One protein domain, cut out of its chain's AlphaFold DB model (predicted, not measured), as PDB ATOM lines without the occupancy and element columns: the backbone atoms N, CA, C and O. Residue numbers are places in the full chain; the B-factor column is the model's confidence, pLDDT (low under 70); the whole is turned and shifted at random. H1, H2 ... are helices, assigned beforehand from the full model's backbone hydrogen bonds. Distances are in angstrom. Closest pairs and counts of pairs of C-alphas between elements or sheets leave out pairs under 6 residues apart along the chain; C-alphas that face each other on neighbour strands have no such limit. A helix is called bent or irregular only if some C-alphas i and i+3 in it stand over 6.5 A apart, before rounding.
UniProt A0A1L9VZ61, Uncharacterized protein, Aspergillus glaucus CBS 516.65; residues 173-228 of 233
ATOM      1  N   ALA A 173     -10.420  16.810 -25.084       43.69
ATOM      2  CA  ALA A 173     -11.715  16.877 -24.398       43.69
ATOM      3  C   ALA A 173     -12.207  15.590 -23.683       43.69
ATOM      4  O   ALA A 173     -12.479  14.580 -24.337       43.69
ATOM      5  N   PRO A 174     -12.431  15.619 -22.350       51.78
ATOM      6  CA  PRO A 174     -13.022  14.483 -21.645       51.78
ATOM      7  C   PRO A 174     -14.345  14.072 -22.312       51.78
ATOM      8  O   PRO A 174     -15.256  14.882 -22.471       51.78
ATOM      9  N   GLY A 175     -14.417  12.814 -22.757       54.00
ATOM     10  CA  GLY A 175     -15.617  12.221 -23.351       54.00
ATOM     11  C   GLY A 175     -15.643  12.094 -24.878       54.00
ATOM     12  O   GLY A 175     -16.556  11.425 -25.360       54.00
ATOM     13  N   ARG A 176     -14.672  12.637 -25.634       65.44
ATOM     14  CA  ARG A 176     -14.684  12.613 -27.116       65.44
ATOM     15  C   ARG A 176     -14.673  11.214 -27.738       65.44
ATOM     16  O   ARG A 176     -15.307  11.031 -28.765       65.44
ATOM     17  N   GLY A 177     -14.009  10.254 -27.093       65.88
ATOM     18  CA  GLY A 177     -13.862   8.876 -27.574       65.88
ATOM     19  C   GLY A 177     -12.828   8.649 -28.668       65.88
ATOM     20  O   GLY A 177     -12.285   9.605 -29.223       65.88
ATOM     21  N   GLY A 178     -12.530   7.372 -28.904       72.38
ATOM     22  CA  GLY A 178     -11.593   6.883 -29.914       72.38
ATOM     23  C   GLY A 178     -12.198   6.825 -31.326       72.38
ATOM     24  O   GLY A 178     -13.380   7.122 -31.504       72.38
ATOM     25  N   PRO A 179     -11.408   6.445 -32.350       77.50
ATOM     26  CA  PRO A 179     -11.815   6.459 -33.764       77.50
ATOM     27  C   PRO A 179     -13.113   5.701 -34.094       77.50
ATOM     28  O   PRO A 179     -13.818   6.059 -35.041       77.50
ATOM     29  N   LEU A 180     -13.439   4.660 -33.325       80.25
ATOM     30  CA  LEU A 180     -14.663   3.874 -33.494       80.25
ATOM     31  C   LEU A 180     -15.901   4.548 -32.875       80.25
ATOM     32  O   LEU A 180     -17.027   4.205 -33.240       80.25
ATOM     33  N   TRP A 181     -15.728   5.530 -31.983       85.44
ATOM     34  CA  TRP A 181     -16.835   6.247 -31.354       85.44
ATOM     35  C   TRP A 181     -17.271   7.464 -32.177       85.44
ATOM     36  O   TRP A 181     -16.516   8.408 -32.400       85.44
ATOM     37  N   LYS A 182     -18.536   7.453 -32.616       82.56
ATOM     38  CA  LYS A 182     -19.144   8.520 -33.437       82.56
ATOM     39  C   LYS A 182     -20.290   9.258 -32.737       82.56
ATOM     40  O   LYS A 182     -20.907  10.131 -33.345       82.56
ATOM     41  N   GLY A 183     -20.615   8.869 -31.506       80.31
ATOM     42  CA  GLY A 183     -21.713   9.449 -30.739       80.31
ATOM     43  C   GLY A 183     -21.311  10.699 -29.952       80.31
ATOM     44  O   GLY A 183     -20.209  11.231 -30.086       80.31
ATOM     45  N   ASN A 184     -22.232  11.176 -29.113       77.50
ATOM     46  CA  ASN A 184     -22.003  12.353 -28.276       77.50
ATOM     47  C   ASN A 184     -20.904  12.107 -27.231       77.50
ATOM     48  O   ASN A 184     -20.586  10.973 -26.874       77.50
ATOM     49  N   HIS A 185     -20.321  13.192 -26.721       72.88
ATOM     50  CA  HIS A 185     -19.325  13.082 -25.663       72.88
ATOM     51  C   HIS A 185     -19.963  12.571 -24.361       72.88
ATOM     52  O   HIS A 185     -21.052  13.007 -23.992       72.88
ATOM     53  N   GLY A 186     -19.248  11.705 -23.637       65.94
ATOM     54  CA  GLY A 186     -19.665  11.187 -22.326       65.94
ATOM     55  C   GLY A 186     -20.110   9.722 -22.331       65.94
ATOM     56  O   GLY A 186     -19.868   8.995 -23.295       65.94
ATOM     57  N   PHE A 187     -20.713   9.284 -21.222       71.31
ATOM     58  CA  PHE A 187     -21.279   7.941 -21.066       71.31
ATOM     59  C   PHE A 187     -22.747   7.959 -21.478       71.31
ATOM     60  O   PHE A 187     -23.544   8.711 -20.919       71.31
ATOM     61  N   CYS A 188     -23.102   7.141 -22.462       79.75
ATOM     62  CA  CYS A 188     -24.468   7.009 -22.948       79.75
ATOM     63  C   CYS A 188     -24.747   5.564 -23.367       79.75
ATOM     64  O   CYS A 188     -23.826   4.750 -23.487       79.75
ATOM     65  N   LYS A 189     -26.026   5.248 -23.580       84.06
ATOM     66  CA  LYS A 189     -26.475   3.894 -23.915       84.06
ATOM     67  C   LYS A 189     -25.828   3.383 -25.202       84.06
ATOM     68  O   LYS A 189     -25.369   2.253 -25.254       84.06
ATOM     69  N   GLU A 190     -25.708   4.242 -26.205       85.56
ATOM     70  CA  GLU A 190     -25.109   3.901 -27.495       85.56
ATOM     71  C   GLU A 190     -23.619   3.556 -27.347       85.56
ATOM     72  O   GLU A 190     -23.090   2.700 -28.053       85.56
ATOM     73  N   ARG A 191     -22.931   4.195 -26.393       85.56
ATOM     74  CA  ARG A 191     -21.526   3.900 -26.088       85.56
ATOM     75  C   ARG A 191     -21.371   2.583 -25.345       85.56
ATOM     76  O   ARG A 191     -20.449   1.825 -25.622       85.56
ATOM     77  N   TRP A 192     -22.292   2.311 -24.427       86.12
ATOM     78  CA  TRP A 192     -22.372   1.034 -23.728       86.12
ATOM     79  C   TRP A 192     -22.594  -0.127 -24.701       86.12
ATOM     80  O   TRP A 192     -21.907  -1.141 -24.617       86.12
ATOM     81  N   GLU A 193     -23.500   0.048 -25.665       88.69
ATOM     82  CA  GLU A 193     -23.767  -0.925 -26.727       88.69
ATOM     83  C   GLU A 193     -22.533  -1.167 -27.606       88.69
ATOM     84  O   GLU A 193     -22.203  -2.324 -27.871       88.69
ATOM     85  N   LEU A 194     -21.803  -0.106 -27.978       88.31
ATOM     86  CA  LEU A 194     -20.527  -0.243 -28.686       88.31
ATOM     87  C   LEU A 194     -19.542  -1.099 -27.879       88.31
ATOM     88  O   LEU A 194     -18.989  -2.063 -28.395       88.31
ATOM     89  N   TRP A 195     -19.316  -0.780 -26.606       89.88
ATOM     90  CA  TRP A 195     -18.379  -1.538 -25.771       89.88
ATOM     91  C   TRP A 195     -18.795  -3.003 -25.602       89.88
ATOM     92  O   TRP A 195     -17.945  -3.892 -25.682       89.88
ATOM     93  N   LEU A 196     -20.095  -3.263 -25.439       89.88
ATOM     94  CA  LEU A 196     -20.658  -4.610 -25.371       89.88
ATOM     95  C   LEU A 196     -20.370  -5.411 -26.652       89.88
ATOM     96  O   LEU A 196     -19.985  -6.580 -26.581       89.88
ATOM     97  N   GLU A 197     -20.534  -4.791 -27.825       89.94
ATOM     98  CA  GLU A 197     -20.214  -5.403 -29.118       89.94
ATOM     99  C   GLU A 197     -18.728  -5.764 -29.206       89.94
ATOM    100  O   GLU A 197     -18.388  -6.910 -29.519       89.94
ATOM    101  N   ARG A 198     -17.850  -4.821 -28.841       89.38
ATOM    102  CA  ARG A 198     -16.389  -4.970 -28.904       89.38
ATOM    103  C   ARG A 198     -15.872  -6.067 -27.972       89.38
ATOM    104  O   ARG A 198     -15.084  -6.908 -28.404       89.38
ATOM    105  N   PHE A 199     -16.354  -6.144 -26.732       87.69
ATOM    106  CA  PHE A 199     -16.040  -7.282 -25.858       87.69
ATOM    107  C   PHE A 199     -16.553  -8.606 -26.431       87.69
ATOM    108  O   PHE A 199     -15.864  -9.626 -26.354       87.69
ATOM    109  N   GLY A 200     -17.733  -8.594 -27.057       86.62
ATOM    110  CA  GLY A 200     -18.276  -9.748 -27.764       86.62
ATOM    111  C   GLY A 200     -17.380 -10.225 -28.907       86.62
ATOM    112  O   GLY A 200     -17.252 -11.432 -29.112       86.62
ATOM    113  N   GLU A 201     -16.745  -9.314 -29.644       86.56
ATOM    114  CA  GLU A 201     -15.747  -9.665 -30.658       86.56
ATOM    115  C   GLU A 201     -14.516 -10.328 -30.034       86.56
ATOM    116  O   GLU A 201     -14.164 -11.432 -30.444       86.56
ATOM    117  N   VAL A 202     -13.919  -9.723 -28.998       83.62
ATOM    118  CA  VAL A 202     -12.744 -10.280 -28.294       83.62
ATOM    119  C   VAL A 202     -13.038 -11.678 -27.741       83.62
ATOM    120  O   VAL A 202     -12.221 -12.588 -27.866       83.62
ATOM    121  N   ALA A 203     -14.237 -11.895 -27.198       85.38
ATOM    122  CA  ALA A 203     -14.693 -13.192 -26.700       85.38
ATOM    123  C   ALA A 203     -14.785 -14.295 -27.779       85.38
ATOM    124  O   ALA A 203     -14.762 -15.490 -27.440       85.38
ATOM    125  N   ARG A 204     -14.922 -13.902 -29.056       85.31
ATOM    126  CA  ARG A 204     -15.044 -14.777 -30.236       85.31
ATOM    127  C   ARG A 204     -13.759 -14.877 -31.064       85.31
ATOM    128  O   ARG A 204     -13.703 -15.734 -31.938       85.31
ATOM    129  N   MET A 205     -12.752 -14.038 -30.818       79.50
ATOM    130  CA  MET A 205     -11.487 -14.073 -31.560       79.50
ATOM    131  C   MET A 205     -10.735 -15.387 -31.304       79.50
ATOM    132  O   MET A 205     -10.299 -15.676 -30.187       79.50
ATOM    133  N   GLU A 206     -10.570 -16.183 -32.354       71.75
ATOM    134  CA  GLU A 206      -9.751 -17.395 -32.352       71.75
ATOM    135  C   GLU A 206      -8.306 -17.049 -32.749       71.75
ATOM    136  O   GLU A 206      -8.084 -16.181 -33.591       71.75
ATOM    137  N   GLY A 207      -7.311 -17.711 -32.146       72.44
ATOM    138  CA  GLY A 207      -5.891 -17.475 -32.447       72.44
ATOM    139  C   GLY A 207      -5.156 -16.645 -31.389       72.44
ATOM    140  O   GLY A 207      -5.114 -17.054 -30.231       72.44
ATOM    141  N   GLU A 208      -4.561 -15.520 -31.804       61.88
ATOM    142  CA  GLU A 208      -3.518 -14.720 -31.116       61.88
ATOM    143  C   GLU A 208      -3.826 -14.294 -29.670       61.88
ATOM    144  O   GLU A 208      -2.918 -13.989 -28.897       61.88
ATOM    145  N   ILE A 209      -5.095 -14.315 -29.269       67.94
ATOM    146  CA  ILE A 209      -5.535 -13.952 -27.923       67.94
ATOM    147  C   ILE A 209      -5.630 -15.211 -27.047       67.94
ATOM    148  O   ILE A 209      -6.277 -16.194 -27.405       67.94
ATOM    149  N   GLY A 210      -5.008 -15.183 -25.865       77.25
ATOM    150  CA  GLY A 210      -5.024 -16.308 -24.925       77.25
ATOM    151  C   GLY A 210      -6.413 -16.606 -24.335       77.25
ATOM    152  O   GLY A 210      -7.229 -15.705 -24.140       77.25
ATOM    153  N   ASP A 211      -6.663 -17.869 -23.967       81.25
ATOM    154  CA  ASP A 211      -7.955 -18.335 -23.423       81.25
ATOM    155  C   ASP A 211      -8.442 -17.530 -22.213       81.25
ATOM    156  O   ASP A 211      -9.634 -17.247 -22.086       81.25
ATOM    157  N   LYS A 212      -7.514 -17.108 -21.348       79.38
ATOM    158  CA  LYS A 212      -7.824 -16.288 -20.172       79.38
ATOM    159  C   LYS A 212      -8.457 -14.947 -20.557       79.38
ATOM    160  O   LYS A 212      -9.405 -14.519 -19.910       79.38
ATOM    161  N   VAL A 213      -7.961 -14.301 -21.611       76.50
ATOM    162  CA  VAL A 213      -8.479 -13.005 -22.078       76.50
ATOM    163  C   VAL A 213      -9.871 -13.178 -22.684       76.50
ATOM    164  O   VAL A 213     -10.772 -12.405 -22.370       76.50
ATOM    165  N   ARG A 214     -10.087 -14.241 -23.472       81.88
ATOM    166  CA  ARG A 214     -11.419 -14.581 -24.000       81.88
ATOM    167  C   ARG A 214     -12.441 -14.826 -22.894       81.88
ATOM    168  O   ARG A 214     -13.579 -14.386 -23.016       81.88
ATOM    169  N   MET A 215     -12.049 -15.543 -21.841       86.00
ATOM    170  CA  MET A 215     -12.912 -15.810 -20.688       86.00
ATOM    171  C   MET A 215     -13.317 -14.505 -19.995       86.00
ATOM    172  O   MET A 215     -14.506 -14.246 -19.865       86.00
ATOM    173  N   ILE A 216     -12.350 -13.633 -19.687       86.00
ATOM    174  CA  ILE A 216     -12.616 -12.316 -19.083       86.00
ATOM    175  C   ILE A 216     -13.553 -11.475 -19.966       86.00
ATOM    176  O   ILE A 216     -14.468 -10.833 -19.457       86.00
ATOM    177  N   ALA A 217     -13.369 -11.496 -21.290       84.19
ATOM    178  CA  ALA A 217     -14.247 -10.776 -22.211       84.19
ATOM    179  C   ALA A 217     -15.692 -11.313 -22.198       84.19
ATOM    180  O   ALA A 217     -16.633 -10.529 -22.300       84.19
ATOM    181  N   ARG A 218     -15.892 -12.630 -22.039       89.00
ATOM    182  CA  ARG A 218     -17.235 -13.229 -21.898       89.00
ATOM    183  C   ARG A 218     -17.898 -12.817 -20.592       89.00
ATOM    184  O   ARG A 218     -19.063 -12.431 -20.619       89.00
ATOM    185  N   ASP A 219     -17.147 -12.852 -19.496       90.44
ATOM    186  CA  ASP A 219     -17.638 -12.437 -18.181       90.44
ATOM    187  C   ASP A 219     -18.049 -10.957 -18.206       90.44
ATOM    188  O   ASP A 219     -19.129 -10.600 -17.740       90.44
ATOM    189  N   ALA A 220     -17.250 -10.098 -18.853       87.50
ATOM    190  CA  ALA A 220     -17.585  -8.690 -19.050       87.50
ATOM    191  C   ALA A 220     -18.884  -8.504 -19.854       87.50
ATOM    192  O   ALA A 220     -19.748  -7.738 -19.435       87.50
ATOM    193  N   VAL A 221     -19.068  -9.226 -20.970       89.94
ATOM    194  CA  VAL A 221     -20.323  -9.180 -21.753       89.94
ATOM    195  C   VAL A 221     -21.526  -9.579 -20.903       89.94
ATOM    196  O   VAL A 221     -22.579  -8.954 -21.026       89.94
ATOM    197  N   GLN A 222     -21.385 -10.611 -20.072       91.81
ATOM    198  CA  GLN A 222     -22.462 -11.095 -19.215       91.81
ATOM    199  C   GLN A 222     -22.866 -10.030 -18.186       91.81
ATOM    200  O   GLN A 222     -24.020  -9.609 -18.170       91.81
ATOM    201  N   ILE A 223     -21.896  -9.509 -17.429       90.06
ATOM    202  CA  ILE A 223     -22.120  -8.455 -16.427       90.06
ATOM    203  C   ILE A 223     -22.720  -7.202 -17.078       90.06
ATOM    204  O   ILE A 223     -23.642  -6.586 -16.547       90.06
ATOM    205  N   MET A 224     -22.226  -6.814 -18.256       89.62
ATOM    206  CA  MET A 224     -22.724  -5.625 -18.944       89.62
ATOM    207  C   MET A 224     -24.186  -5.757 -19.401       89.62
ATOM    208  O   MET A 224     -24.891  -4.746 -19.479       89.62
ATOM    209  N   ARG A 225     -24.645  -6.976 -19.713       91.12
ATOM    210  CA  ARG A 225     -26.058  -7.248 -20.021       91.12
ATOM    211  C   ARG A 225     -26.914  -7.170 -18.770       91.12
ATOM    212  O   ARG A 225     -27.892  -6.440 -18.787       91.12
ATOM    213  N   GLU A 226     -26.484  -7.812 -17.687       89.00
ATOM    214  CA  GLU A 226     -27.185  -7.771 -16.395       89.00
ATOM    215  C   GLU A 226     -27.391  -6.325 -15.917       89.00
ATOM    216  O   GLU A 226     -28.506  -5.933 -15.580       89.00
ATOM    217  N   ILE A 227     -26.349  -5.485 -15.995       86.38
ATOM    218  CA  ILE A 227     -26.445  -4.045 -15.693       86.38
ATOM    219  C   ILE A 227     -27.443  -3.339 -16.621       86.38
ATOM    220  O   ILE A 227     -28.233  -2.514 -16.163       86.38
ATOM    221  N   GLY A 228     -27.395  -3.624 -17.925       81.06
ATOM    222  CA  GLY A 228     -28.264  -2.993 -18.921       81.06
ATOM    223  C   GLY A 228     -29.740  -3.373 -18.781       81.06
ATOM    224  O   GLY A 228     -30.606  -2.538 -19.049       81.06
TER     225      GLY A 228
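AT A GLANCE: This is residues 173 to 228 of the 233 residues of an uncharacterized protein of Aspergillus glaucus CBS 516.65 (UniProt A0A1L9VZ61). Two helices, H1 and H2, form a helical hairpin shaped like a narrow V, closest near their link and spreading away from it. A loop of residues 173 to 188 folds back on itself beyond the first end of H1. The printed part has 56 residues, with two named helices in the order H1, H2 and no named strand; the class is all helix, with 34 residues in the helices. It is loose, with a radius of gyration of the C-alphas of 12.7 A, and spans 35 by 26 by 14 A.

IN THESE COORDINATES: Start at C-alpha 173, at (-11.715, 16.877, -24.398), and go through residues 173 to 188, which hold no named element. Find C-alpha 189 at (-26.475, 3.894, -23.915); there H1, residues 189 to 204, begins, and it runs 22.8 A from first to last C-alpha. After six residues H2, residues 211 to 228, runs 25.8 A and ends at C-alpha 228, at (-28.264, -2.993, -18.921). Neither helix is bent.

HOW THE PARTS SIT: Look first at Ala 203 and Arg 214, whose C-alphas, 4.5 A apart, are the closest of H1 and H2. The two helices touch, with 18 pairs of C-alphas within 8 A. Their lines stand at a shallow tilt of 27 degrees, and they run opposite ways. Their centres are 9.7 A apart. In H1 and H2 you will find every O i to N i+4 pair within hydrogen-bond range.

THE WHOLE: The two C-alphas farthest apart are those of Ala 173 and Gly 207, at 35.8 A. The printed part has no cut, and the link from H1 to H2 is short. The mean pLDDT of the printed part is 80.4; look for values under 70 at residues 173 to 177, residue 186 and residues 208 to 209.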